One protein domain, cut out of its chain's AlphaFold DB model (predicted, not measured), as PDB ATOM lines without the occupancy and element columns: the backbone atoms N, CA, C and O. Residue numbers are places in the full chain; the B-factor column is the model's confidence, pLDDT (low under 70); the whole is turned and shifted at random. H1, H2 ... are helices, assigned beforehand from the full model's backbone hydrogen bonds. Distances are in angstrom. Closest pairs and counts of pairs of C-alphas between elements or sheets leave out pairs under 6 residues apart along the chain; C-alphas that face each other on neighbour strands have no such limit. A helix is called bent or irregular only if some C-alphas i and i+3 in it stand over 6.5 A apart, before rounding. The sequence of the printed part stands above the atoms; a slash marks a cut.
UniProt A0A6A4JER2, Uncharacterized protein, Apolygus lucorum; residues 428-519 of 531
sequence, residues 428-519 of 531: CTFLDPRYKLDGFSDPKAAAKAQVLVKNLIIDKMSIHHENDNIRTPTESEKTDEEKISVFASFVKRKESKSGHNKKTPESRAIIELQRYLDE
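What this domain is: This is residues 428 to 519 of the 531 residues of an uncharacterized protein of Apolygus lucorum (UniProt A0A6A4JER2). A long helix, H2, has two smaller helices packed on it, H1 near its beginning and H4 farther along, and these make a small body; from the far end of H2 a wide open loop of chain, residues 466 to 503, sticks out and sweeps back to H4, with H3 in its returning part. The length of the whole comes from H2 and this free loop together, for the body without the free stretch spans 36 by 20 by 16 A, while the C-alphas of the printed part span 67 by 28 by 20 A. There are 92 residues printed, with four named helices in the order H1, H2, H3, H4 and no named strand. The class is all helix, with 57 of the 92 residues in named helices. The whole is extended, with a radius of gyration of the C-alphas of 20.9 A.

How they stand to each other: The printed part begins with H1, residues 428 to 431, which touches H2, residues 443 to 470. The closest C-alphas of the two are those of Phe 430 and Ala 449, 6.4 A apart, and their centres are 13.8 A apart. H2 touches H1 with its residues 446 to 453 alone. The next helix, H3, residues 488 to 498, touches no helix; it is apart from H2, and it is apart from H1. H3 stands free, within the free stretch of residues 466 to 503, of which 466 to 470 belong to H2. The last helix, H4, residues 505 to 518, touches H2, with 10 pairs of C-alphas within 8 A. The closest of these are the C-alphas of Ile 457 and Ala 509, 5.6 A apart. H2 touches H4 with its residues 454 to 462 alone. The lines of H2 and H4 stand at a steep tilt of 48 degrees, and the two run opposite ways; their centres are 9.4 A apart. H4 is apart from H1 and apart from H3. In H2, H3 and H4 every pair of O of residue i and N of residue i+4 is within hydrogen-bond range. H1, with 4 residues, is too short for such a pair, and its 1 pair of O of residue i and N of residue i+3 is not within range.

Where its parts are: H1 begins at C-alpha 428, at (243.652, 183.247, 270.534), and runs to Leu 431, 5.3 A from first to last C-alpha. H2 runs from Pro 443, with its C-alpha at (228.189, 181.005, 266.532), to Ile 470, with its C-alpha at (258.227, 205.619, 252.992), a length of 41.1 A over 28 residues. H3 runs from Ala 488 to Ser 498, 14.9 A. H4 runs from Pro 505 to Asp 518, 20.0 A, and its last C-alpha is at (239.633, 177.456, 253.696). No helix is bent or irregular.

The domain as a whole: The two C-alphas farthest apart are those of Ser 441 and Glu 481, 67.0 A. The C-alphas of the first and last printed residues, Cys 428 and Glu 519, are 17.4 A apart. The printed part has no cut. The link from H1 to H2, with 11 residues, is long; the link from H2 to H3, with 17 residues, is long too; the link from H3 to H4, with 6 residues, is short. The C-alphas of residues 471 to 487, a stretch with no named element, lie 17 to 36 A from the mean of all C-alphas. The mean pLDDT of the printed part is 74.7. Residues 464 to 503 are under 70, and H3 has a mean of 58, while H1 has 95 and H4 has 90.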
ATOM      1  N   CYS A 428     242.670 184.331 270.432       93.00
ATOM      2  CA  CYS A 428     243.652 183.247 270.534       93.00
ATOM      3  C   CYS A 428     243.110 181.916 270.000       93.00
ATOM      4  O   CYS A 428     243.818 181.244 269.263       93.00
ATOM      5  N   THR A 429     241.885 181.538 270.370       95.31
ATOM      6  CA  THR A 429     241.239 180.298 269.920       95.31
ATOM      7  C   THR A 429     240.976 180.329 268.420       95.31
ATOM      8  O   THR A 429     241.295 179.363 267.741       95.31
ATOM      9  N   PHE A 430     240.472 181.448 267.894       96.44
ATOM     10  CA  PHE A 430     240.200 181.593 266.465       96.44
ATOM     11  C   PHE A 430     241.470 181.524 265.616       96.44
ATOM     12  O   PHE A 430     241.422 180.968 264.532       96.44
ATOM     13  N   LEU A 431     242.583 182.114 266.074       93.94
ATOM     14  CA  LEU A 431     243.857 182.113 265.343       93.94
ATOM     15  C   LEU A 431     244.591 180.770 265.394       93.94
ATOM     16  O   LEU A 431     245.574 180.593 264.679       93.94
ATOM     17  N   ASP A 432     244.149 179.833 266.229       93.62
ATOM     18  CA  ASP A 432     244.760 178.516 266.306       93.62
ATOM     19  C   ASP A 432     244.222 177.619 265.177       93.62
ATOM     20  O   ASP A 432     243.022 177.320 265.155       93.62
ATOM     21  N   PRO A 433     245.079 177.168 264.239       93.88
ATOM     22  CA  PRO A 433     244.667 176.370 263.084       93.88
ATOM     23  C   PRO A 433     244.048 175.017 263.454       93.88
ATOM     24  O   PRO A 433     243.440 174.385 262.596       93.88
ATOM     25  N   ARG A 434     244.160 174.572 264.713       93.06
ATOM     26  CA  ARG A 434     243.508 173.351 265.213       93.06
ATOM     27  C   ARG A 434     242.034 173.554 265.561       93.06
ATOM     28  O   ARG A 434     241.322 172.570 265.724       93.06
ATOM     29  N   TYR A 435     241.599 174.802 265.752       93.31
ATOM     30  CA  TYR A 435     240.268 175.121 266.275       93.31
ATOM     31  C   TYR A 435     239.472 176.030 265.343       93.31
ATOM     32  O   TYR A 435     238.320 175.730 265.054       93.31
ATOM     33  N   LYS A 436     240.056 177.142 264.876       94.19
ATOM     34  CA  LYS A 436     239.386 178.125 264.006       94.19
ATOM     35  C   LYS A 436     237.976 178.483 264.516       94.19
ATOM     36  O   LYS A 436     237.818 178.916 265.658       94.19
ATOM     37  N   LEU A 437     236.954 178.318 263.675       93.75
ATOM     38  CA  LEU A 437     235.543 178.526 264.018       93.75
ATOM     39  C   LEU A 437     234.961 177.390 264.871       93.75
ATOM     40  O   LEU A 437     234.080 177.650 265.688       93.75
ATOM     41  N   ASP A 438     235.480 176.170 264.734       92.94
ATOM     42  CA  ASP A 438     234.999 174.975 265.440       92.94
ATOM     43  C   ASP A 438     235.349 174.994 266.937       92.94
ATOM     44  O   ASP A 438     234.824 174.212 267.726       92.94
ATOM     45  N   GLY A 439     236.220 175.916 267.361       92.19
ATOM     46  CA  GLY A 439     236.568 176.114 268.765       92.19
ATOM     47  C   GLY A 439     235.476 176.758 269.628       92.19
ATOM     48  O   GLY A 439     235.688 176.904 270.833       92.19
ATOM     49  N   PHE A 440     234.348 177.171 269.047       95.44
ATOM     50  CA  PHE A 440     233.293 177.940 269.712       95.44
ATOM     51  C   PHE A 440     231.974 177.172 269.750       95.44
ATOM     52  O   PHE A 440     231.551 176.601 268.749       95.44
ATOM     53  N   SER A 441     231.280 177.230 270.887       93.88
ATOM     54  CA  SER A 441     229.924 176.695 271.020       93.88
ATOM     55  C   SER A 441     228.858 177.737 270.655       93.88
ATOM     56  O   SER A 441     227.761 177.355 270.252       93.88
ATOM     57  N   ASP A 442     229.146 179.045 270.761       93.62
ATOM     58  CA  ASP A 442     228.260 180.127 270.308       93.62
ATOM     59  C   ASP A 442     228.695 180.677 268.929       93.62
ATOM     60  O   ASP A 442     229.702 181.392 268.824       93.62
ATOM     61  N   PRO A 443     227.900 180.462 267.860       93.81
ATOM     62  CA  PRO A 443     228.189 181.005 266.532       93.81
ATOM     63  C   PRO A 443     228.340 182.533 266.506       93.81
ATOM     64  O   PRO A 443     229.082 183.075 265.683       93.81
ATOM     65  N   LYS A 444     227.661 183.260 267.407       94.94
ATOM     66  CA  LYS A 444     227.794 184.722 267.500       94.94
ATOM     67  C   LYS A 444     229.156 185.120 268.058       94.94
ATOM     68  O   LYS A 444     229.735 186.109 267.601       94.94
ATOM     69  N   ALA A 445     229.673 184.367 269.026       94.94
ATOM     70  CA  ALA A 445     231.004 184.592 269.566       94.94
ATOM     71  C   ALA A 445     232.086 184.282 268.523       94.94
ATOM     72  O   ALA A 445     232.995 185.095 268.347       94.94
ATOM     73  N   ALA A 446     231.927 183.196 267.759       95.31
ATOM     74  CA  ALA A 446     232.807 182.853 266.640       95.31
ATOM     75  C   ALA A 446     232.863 183.977 265.585       95.31
ATOM     76  O   ALA A 446     233.941 184.458 265.229       95.31
ATOM     77  N   ALA A 447     231.700 184.482 265.154       94.62
ATOM     78  CA  ALA A 447     231.617 185.595 264.206       94.62
ATOM     79  C   ALA A 447     232.271 186.878 264.753       94.62
ATOM     80  O   ALA A 447     232.967 187.598 264.035       94.62
ATOM     81  N   LYS A 448     232.101 187.165 266.049       95.69
ATOM     82  CA  LYS A 448     232.764 188.300 266.705       95.69
ATOM     83  C   LYS A 448     234.288 188.128 266.731       95.69
ATOM     84  O   LYS A 448     234.999 189.100 266.480       95.69
ATOM     85  N   ALA A 449     234.787 186.921 267.002       96.19
ATOM     86  CA  ALA A 449     236.215 186.601 266.967       96.19
ATOM     87  C   ALA A 449     236.803 186.818 265.565       96.19
ATOM     88  O   ALA A 449     237.833 187.477 265.419       96.19
ATOM     89  N   GLN A 450     236.090 186.365 264.531       95.31
ATOM     90  CA  GLN A 450     236.459 186.578 263.134       95.31
ATOM     91  C   GLN A 450     236.579 188.073 262.793       95.31
ATOM     92  O   GLN A 450     237.554 188.490 262.168       95.31
ATOM     93  N   VAL A 451     235.630 188.906 263.240       94.88
ATOM     94  CA  VAL A 451     235.688 190.367 263.044       94.88
ATOM     95  C   VAL A 451     236.883 190.988 263.775       94.88
ATOM     96  O   VAL A 451     237.568 191.844 263.212       94.88
ATOM     97  N   LEU A 452     237.169 190.554 265.006       95.12
ATOM     98  CA  LEU A 452     238.337 191.024 265.761       95.12
ATOM     99  C   LEU A 452     239.641 190.702 265.022       95.12
ATOM    100  O   LEU A 452     240.487 191.582 264.866       95.12
ATOM    101  N   VAL A 453     239.783 189.476 264.515       94.94
ATOM    102  CA  VAL A 453     240.964 189.045 263.754       94.94
ATOM    103  C   VAL A 453     241.076 189.782 262.425       94.94
ATOM    104  O   VAL A 453     242.158 190.272 262.105       94.94
ATOM    105  N   LYS A 454     239.969 189.962 261.691       93.88
ATOM    106  CA  LYS A 454     239.936 190.793 260.477       93.88
ATOM    107  C   LYS A 454     240.515 192.183 260.755       93.88
ATOM    108  O   LYS A 454     241.391 192.634 260.022       93.88
ATOM    109  N   ASN A 455     240.068 192.845 261.824       92.94
ATOM    110  CA  ASN A 455     240.546 194.182 262.181       92.94
ATOM    111  C   ASN A 455     242.041 194.182 262.541       92.94
ATOM    112  O   ASN A 455     242.774 195.054 262.085       92.94
ATOM    113  N   LEU A 456     242.526 193.164 263.264       91.88
ATOM    114  CA  LEU A 456     243.959 193.017 263.556       91.88
ATOM    115  C   LEU A 456     244.804 192.861 262.283       91.88
ATOM    116  O   LEU A 456     245.898 193.424 262.199       91.88
ATOM    117  N   ILE A 457     244.310 192.114 261.292       91.50
ATOM    118  CA  ILE A 457     244.982 191.962 259.996       91.50
ATOM    119  C   ILE A 457     244.998 193.303 259.250       91.50
ATOM    120  O   ILE A 457     246.044 193.690 258.731       91.50
ATOM    121  N   ILE A 458     243.882 194.042 259.236       90.31
ATOM    122  CA  ILE A 458     243.795 195.375 258.613       90.31
ATOM    123  C   ILE A 458     244.812 196.334 259.231       90.31
ATOM    124  O   ILE A 458     245.559 196.983 258.494       90.31
ATOM    125  N   ASP A 459     244.891 196.388 260.562       88.38
ATOM    126  CA  ASP A 459     245.840 197.244 261.278       88.38
ATOM    127  C   ASP A 459     247.285 196.896 260.898       88.38
ATOM    128  O   ASP A 459     248.096 197.769 260.579       88.38
ATOM    129  N   LYS A 460     247.612 195.597 260.853       85.94
ATOM    130  CA  LYS A 460     248.939 195.114 260.447       85.94
ATOM    131  C   LYS A 460     249.274 195.469 259.001       85.94
ATOM    132  O   LYS A 460     250.378 195.943 258.733       85.94
ATOM    133  N   MET A 461     248.342 195.257 258.077       85.06
ATOM    134  CA  MET A 461     248.547 195.553 256.657       85.06
ATOM    135  C   MET A 461     248.656 197.057 256.389       85.06
ATOM    136  O   MET A 461     249.417 197.459 255.510       85.06
ATOM    137  N   SER A 462     247.952 197.887 257.160       82.94
ATOM    138  CA  SER A 462     248.018 199.349 257.049       82.94
ATOM    139  C   SER A 462     249.385 199.883 257.487       82.94
ATOM    140  O   SER A 462     250.001 200.652 256.751       82.94
ATOM    141  N   ILE A 463     249.929 199.375 258.599       76.19
ATOM    142  CA  ILE A 463     251.288 199.710 259.065       76.19
ATOM    143  C   ILE A 463     252.351 199.307 258.029       76.19
ATOM    144  O   ILE A 463     253.320 200.035 257.808       76.19
ATOM    145  N   HIS A 464     252.200 198.147 257.384       69.31
ATOM    146  CA  HIS A 464     253.111 197.737 256.312       69.31
ATOM    147  C   HIS A 464     253.006 198.650 255.086       69.31
ATOM    148  O   HIS A 464     254.029 199.062 254.553       69.31
ATOM    149  N   HIS A 465     251.789 199.031 254.688       68.50
ATOM    150  CA  HIS A 465     251.572 199.922 253.550       68.50
ATOM    151  C   HIS A 465     252.163 201.326 253.776       68.50
ATOM    152  O   HIS A 465     252.743 201.899 252.855       68.50
ATOM    153  N   GLU A 466     252.063 201.880 254.988       65.38
ATOM    154  CA  GLU A 466     252.715 203.149 255.343       65.38
ATOM    155  C   GLU A 466     254.246 203.044 255.285       65.38
ATOM    156  O   GLU A 466     254.896 203.896 254.681       65.38
ATOM    157  N   ASN A 467     254.828 201.970 255.826       62.12
ATOM    158  CA  ASN A 467     256.278 201.752 255.791       62.12
ATOM    159  C   ASN A 467     256.828 201.520 254.373       62.12
ATOM    160  O   ASN A 467     257.933 201.971 254.075       62.12
ATOM    161  N   ASP A 468     256.073 200.844 253.503       58.66
ATOM    162  CA  ASP A 468     256.466 200.603 252.109       58.66
ATOM    163  C   ASP A 468     256.416 201.893 251.279       58.66
ATOM    164  O   ASP A 468     257.307 202.134 250.467       58.66
ATOM    165  N   ASN A 469     255.440 202.776 251.528       56.53
ATOM    166  CA  ASN A 469     255.376 204.079 250.855       56.53
ATOM    167  C   ASN A 469     256.502 205.034 251.297       56.53
ATOM    168  O   ASN A 469     256.891 205.902 250.521       56.53
ATOM    169  N   ILE A 470     257.061 204.859 252.502       55.84
ATOM    170  CA  ILE A 470     258.227 205.619 252.992       55.84
ATOM    171  C   ILE A 470     259.556 205.072 252.415       55.84
ATOM    172  O   ILE A 470     260.557 205.785 252.405       55.84
ATOM    173  N   ARG A 471     259.597 203.821 251.920       47.94
ATOM    174  CA  ARG A 471     260.837 203.095 251.551       47.94
ATOM    175  C   ARG A 471     261.154 202.987 250.048       47.94
ATOM    176  O   ARG A 471     262.117 202.308 249.698       47.94
ATOM    177  N   THR A 472     260.439 203.672 249.157       36.78
ATOM    178  CA  THR A 472     260.793 203.759 247.715       36.78
ATOM    179  C   THR A 472     261.209 205.178 247.302       36.78
ATOM    180  O   THR A 472     260.684 206.136 247.860       36.78
ATOM    181  N   PRO A 473     262.182 205.330 246.379       44.66
ATOM    182  CA  PRO A 473     263.501 205.855 246.735       44.66
ATOM    183  C   PRO A 473     263.818 207.240 246.163       44.66
ATOM    184  O   PRO A 473     263.305 207.642 245.121       44.66
ATOM    185  N   THR A 474     264.767 207.898 246.833       40.59
ATOM    186  CA  THR A 474     265.669 208.930 246.312       40.59
ATOM    187  C   THR A 474     266.056 208.620 244.865       40.59
ATOM    188  O   THR A 474     266.533 207.520 244.575       40.59
ATOM    189  N   GLU A 475     265.827 209.579 243.968       34.94
ATOM    190  CA  GLU A 475     266.181 209.489 242.554       34.94
ATOM    191  C   GLU A 475     267.657 209.102 242.405       34.94
ATOM    192  O   GLU A 475     268.566 209.858 242.741       34.94
ATOM    193  N   SER A 476     267.878 207.880 241.928       34.66
ATOM    194  CA  SER A 476     269.126 207.484 241.291       34.66
ATOM    195  C   SER A 476     269.110 208.038 239.870       34.66
ATOM    196  O   SER A 476     268.076 208.035 239.198       34.66
ATOM    197  N   GLU A 477     270.263 208.550 239.451       36.97
ATOM    198  CA  GLU A 477     270.531 209.153 238.149       36.97
ATOM    199  C   GLU A 477     269.993 208.282 237.005       36.97
ATOM    200  O   GLU A 477     270.489 207.186 236.736       36.97
ATOM    201  N   LYS A 478     268.973 208.786 236.306       36.72
ATOM    202  CA  LYS A 478     268.550 208.225 235.024       36.72
ATOM    203  C   LYS A 478     269.556 208.631 233.958       36.72
ATOM    204  O   LYS A 478     269.589 209.781 233.531       36.72
ATOM    205  N   THR A 479     270.339 207.665 233.503       39.00
ATOM    206  CA  THR A 479     270.891 207.671 232.148       39.00
ATOM    207  C   THR A 479     269.913 206.889 231.279       39.00
ATOM    208  O   THR A 479     269.776 205.684 231.446       39.00
ATOM    209  N   ASP A 480     269.191 207.569 230.388       41.56
ATOM    210  CA  ASP A 480     268.330 206.915 229.399       41.56
ATOM    211  C   ASP A 480     268.749 207.367 227.996       41.56
ATOM    212  O   ASP A 480     268.356 208.425 227.503       41.56
ATOM    213  N   GLU A 481     269.565 206.526 227.356       40.44
ATOM    214  CA  GLU A 481     269.591 206.392 225.903       40.44
ATOM    215  C   GLU A 481     268.217 205.886 225.437       40.44
ATOM    216  O   GLU A 481     267.716 204.847 225.879       40.44
ATOM    217  N   GLU A 482     267.593 206.628 224.525       42.81
ATOM    218  CA  GLU A 482     266.291 206.316 223.945       42.81
ATOM    219  C   GLU A 482     266.310 204.985 223.170       42.81
ATOM    220  O   GLU A 482     266.706 204.911 222.008       42.81
ATOM    221  N   LYS A 483     265.786 203.911 223.775       47.81
ATOM    222  CA  LYS A 483     265.343 202.725 223.024       47.81
ATOM    223  C   LYS A 483     263.900 202.905 222.560       47.81
ATOM    224  O   LYS A 483     262.945 202.663 223.299       47.81
ATOM    225  N   ILE A 484     263.747 203.283 221.293       51.50
ATOM    226  CA  ILE A 484     262.475 203.277 220.562       51.50
ATOM    227  C   ILE A 484     262.000 201.820 220.431       51.50
ATOM    228  O   ILE A 484     262.508 201.048 219.622       51.50
ATOM    229  N   SER A 485     261.024 201.433 221.251       67.12
ATOM    230  CA  SER A 485     260.345 200.135 221.187       67.12
ATOM    231  C   SER A 485     258.854 200.344 220.948       67.12
ATOM    232  O   SER A 485     258.222 201.169 221.610       67.12
ATOM    233  N   VAL A 486     258.260 199.558 220.045       60.97
ATOM    234  CA  VAL A 486     256.812 199.561 219.741       60.97
ATOM    235  C   VAL A 486     255.970 199.312 221.004       60.97
ATOM    236  O   VAL A 486     254.850 199.811 221.134       60.97
ATOM    237  N   PHE A 487     256.540 198.614 221.988       62.94
ATOM    238  CA  PHE A 487     255.901 198.337 223.269       62.94
ATOM    239  C   PHE A 487     256.079 199.441 224.314       62.94
ATOM    240  O   PHE A 487     255.440 199.358 225.358       62.94
ATOM    241  N   ALA A 488     256.861 200.498 224.067       67.69
ATOM    242  CA  ALA A 488     257.055 201.582 225.037       67.69
ATOM    243  C   ALA A 488     255.726 202.260 225.419       67.69
ATOM    244  O   ALA A 488     255.487 202.582 226.582       67.69
ATOM    245  N   SER A 489     254.807 202.395 224.456       60.59
ATOM    246  CA  SER A 489     253.453 202.916 224.693       60.59
ATOM    247  C   SER A 489     252.558 201.937 225.471       60.59
ATOM    248  O   SER A 489     251.722 202.363 226.272       60.59
ATOM    249  N   PHE A 490     252.751 200.627 225.286       68.31
ATOM    250  CA  PHE A 490     252.053 199.577 226.028       68.31
ATOM    251  C   PHE A 490     252.573 199.458 227.463       68.31
ATOM    252  O   PHE A 490     251.765 199.353 228.379       68.31
ATOM    253  N   VAL A 491     253.891 199.546 227.673       66.44
ATOM    254  CA  VAL A 491     254.527 199.577 228.997       66.44
ATOM    255  C   VAL A 491     254.069 200.817 229.759       66.44
ATOM    256  O   VAL A 491     253.504 200.658 230.835       66.44
ATOM    257  N   LYS A 492     254.104 202.014 229.149       62.97
ATOM    258  CA  LYS A 492     253.522 203.232 229.748       62.97
ATOM    259  C   LYS A 492     252.037 203.080 230.088       62.97
ATOM    260  O   LYS A 492     251.620 203.525 231.153       62.97
ATOM    261  N   ARG A 493     251.219 202.445 229.231       61.38
ATOM    262  CA  ARG A 493     249.792 202.155 229.521       61.38
ATOM    263  C   ARG A 493     249.605 201.123 230.628       61.38
ATOM    264  O   ARG A 493     248.652 201.225 231.392       61.38
ATOM    265  N   LYS A 494     250.471 200.114 230.702       58.66
ATOM    266  CA  LYS A 494     250.427 199.080 231.736       58.66
ATOM    267  C   LYS A 494     250.867 199.662 233.074       58.66
ATOM    268  O   LYS A 494     250.211 199.386 234.062       58.66
ATOM    269  N   GLU A 495     251.875 200.526 233.103       53.44
ATOM    270  CA  GLU A 495     252.331 201.250 234.296       53.44
ATOM    271  C   GLU A 495     251.277 202.249 234.795       53.44
ATOM    272  O   GLU A 495     250.943 202.245 235.979       53.44
ATOM    273  N   SER A 496     250.650 203.016 233.893       51.66
ATOM    274  CA  SER A 496     249.556 203.937 234.251       51.66
ATOM    275  C   SER A 496     248.250 203.228 234.650       51.66
ATOM    276  O   SER A 496     247.502 203.765 235.465       51.66
ATOM    277  N   LYS A 497     247.990 201.998 234.173       47.91
ATOM    278  CA  LYS A 497     246.874 201.148 234.650       47.91
ATOM    279  C   LYS A 497     247.212 200.315 235.896       47.91
ATOM    280  O   LYS A 497     246.323 200.038 236.696       47.91
ATOM    281  N   SER A 498     248.474 199.936 236.099       44.00
ATOM    282  CA  SER A 498     248.940 199.146 237.254       44.00
ATOM    283  C   SER A 498     248.876 199.944 238.563       44.00
ATOM    284  O   SER A 498     248.682 199.369 239.631       44.00
ATOM    285  N   GLY A 499     248.923 201.280 238.489       44.53
ATOM    286  CA  GLY A 499     248.733 202.159 239.648       44.53
ATOM    287  C   GLY A 499     247.336 202.111 240.292       44.53
ATOM    288  O   GLY A 499     247.201 202.522 241.438       44.53
ATOM    289  N   HIS A 500     246.311 201.589 239.603       44.72
ATOM    290  CA  HIS A 500     244.911 201.602 240.070       44.72
ATOM    291  C   HIS A 500     244.402 200.274 240.662       44.72
ATOM    292  O   HIS A 500     243.265 200.217 241.117       44.72
ATOM    293  N   ASN A 501     245.226 199.221 240.716       45.03
ATOM    294  CA  ASN A 501     244.833 197.910 241.261       45.03
ATOM    295  C   ASN A 501     245.521 197.562 242.595       45.03
ATOM    296  O   ASN A 501     245.667 196.387 242.941       45.03
ATOM    297  N   LYS A 502     245.934 198.561 243.386       56.16
ATOM    298  CA  LYS A 502     246.316 198.314 244.784       56.16
ATOM    299  C   LYS A 502     245.044 198.030 245.591       56.16
ATOM    300  O   LYS A 502     244.373 198.949 246.048       56.16
ATOM    301  N   LYS A 503     244.705 196.741 245.731       63.72
ATOM    302  CA  LYS A 503     243.673 196.236 246.654       63.72
ATOM    303  C   LYS A 503     243.799 196.953 248.005       63.72
ATOM    304  O   LYS A 503     244.895 196.986 248.568       63.72
ATOM    305  N   THR A 504     242.700 197.518 248.512       79.75
ATOM    306  CA  THR A 504     242.677 198.192 249.822       79.75
ATOM    307  C   THR A 504     243.160 197.236 250.923       79.75
ATOM    308  O   THR A 504     242.950 196.022 250.786       79.75
ATOM    309  N   PRO A 505     243.771 197.729 252.020       81.31
ATOM    310  CA  PRO A 505     244.168 196.887 253.153       81.31
ATOM    311  C   PRO A 505     243.031 195.983 253.643       81.31
ATOM    312  O   PRO A 505     243.252 194.808 253.915       81.31
ATOM    313  N   GLU A 506     241.798 196.495 253.637       85.94
ATOM    314  CA  GLU A 506     240.600 195.719 253.959       85.94
ATOM    315  C   GLU A 506     240.353 194.557 252.989       85.94
ATOM    316  O   GLU A 506     240.179 193.422 253.428       85.94
ATOM    317  N   SER A 507     240.379 194.796 251.675       85.69
ATOM    318  CA  SER A 507     240.166 193.721 250.696       85.69
ATOM    319  C   SER A 507     241.256 192.643 250.750       85.69
ATOM    320  O   SER A 507     240.968 191.465 250.552       85.69
ATOM    321  N   ARG A 508     242.505 193.016 251.067       86.31
ATOM    322  CA  ARG A 508     243.601 192.058 251.282       86.31
ATOM    323  C   ARG A 508     243.401 191.254 252.564       86.31
ATOM    324  O   ARG A 508     243.593 190.044 252.533       86.31
ATOM    325  N   ALA A 509     242.981 191.904 253.648       89.19
ATOM    326  CA  ALA A 509     242.694 191.241 254.914       89.19
ATOM    327  C   ALA A 509     241.558 190.217 254.787       89.19
ATOM    328  O   ALA A 509     241.660 189.128 255.339       89.19
ATOM    329  N   ILE A 510     240.507 190.539 254.021       89.69
ATOM    330  CA  ILE A 510     239.399 189.612 253.749       89.69
ATOM    331  C   ILE A 510     239.895 188.366 253.008       89.69
ATOM    332  O   ILE A 510     239.548 187.257 253.395       89.69
ATOM    333  N   ILE A 511     240.722 188.535 251.971       90.88
ATOM    334  CA  ILE A 511     241.260 187.404 251.199       90.88
ATOM    335  C   ILE A 511     242.164 186.526 252.069       90.88
ATOM    336  O   ILE A 511     242.053 185.307 252.015       90.88
ATOM    337  N   GLU A 512     243.042 187.132 252.869       92.81
ATOM    338  CA  GLU A 512     243.948 186.391 253.753       92.81
ATOM    339  C   GLU A 512     243.176 185.594 254.811       92.81
ATOM    340  O   GLU A 512     243.463 184.422 255.041       92.81
ATOM    341  N   LEU A 513     242.155 186.210 255.412       93.56
ATOM    342  CA  LEU A 513     241.287 185.550 256.381       93.56
ATOM    343  C   LEU A 513     240.478 184.413 255.750       93.56
ATOM    344  O   LEU A 513     240.299 183.379 256.383       93.56
ATOM    345  N   GLN A 514     240.004 184.588 254.514       93.31
ATOM    346  CA  GLN A 514     239.306 183.523 253.799       93.31
ATOM    347  C   GLN A 514     240.250 182.353 253.508       93.31
ATOM    348  O   GLN A 514     239.892 181.220 253.792       93.31
ATOM    349  N   ARG A 515     241.482 182.624 253.052       94.00
ATOM    350  CA  ARG A 515     242.492 181.576 252.838       94.00
ATOM    351  C   ARG A 515     242.759 180.790 254.122       94.00
ATOM    352  O   ARG A 515     242.738 179.569 254.100       94.00
ATOM    353  N   TYR A 516     242.927 181.491 255.244       94.94
ATOM    354  CA  TYR A 516     243.094 180.873 256.560       94.94
ATOM    355  C   TYR A 516     241.930 179.939 256.935       94.94
ATOM    356  O   TYR A 516     242.153 178.864 257.495       94.94
ATOM    357  N   LEU A 517     240.692 180.346 256.643       94.25
ATOM    358  CA  LEU A 517     239.491 179.557 256.928       94.25
ATOM    359  C   LEU A 517     239.309 178.372 255.972       94.25
ATOM    360  O   LEU A 517     238.794 177.347 256.404       94.25
ATOM    361  N   ASP A 518     239.734 178.507 254.716       94.25
ATOM    362  CA  ASP A 518     239.633 177.456 253.696       94.25
ATOM    363  C   ASP A 518     240.685 176.348 253.879       94.25
ATOM    364  O   ASP A 518     240.506 175.235 253.390       94.25
ATOM    365  N   GLU A 519     241.796 176.638 254.564       94.38
ATOM    366  CA  GLU A 519     242.797 175.630 254.918       94.38
ATOM    367  C   GLU A 519     242.211 174.601 255.905       94.38
ATOM    368  O   GLU A 519     241.429 174.944 256.796       94.38
TER     369      GLU A 519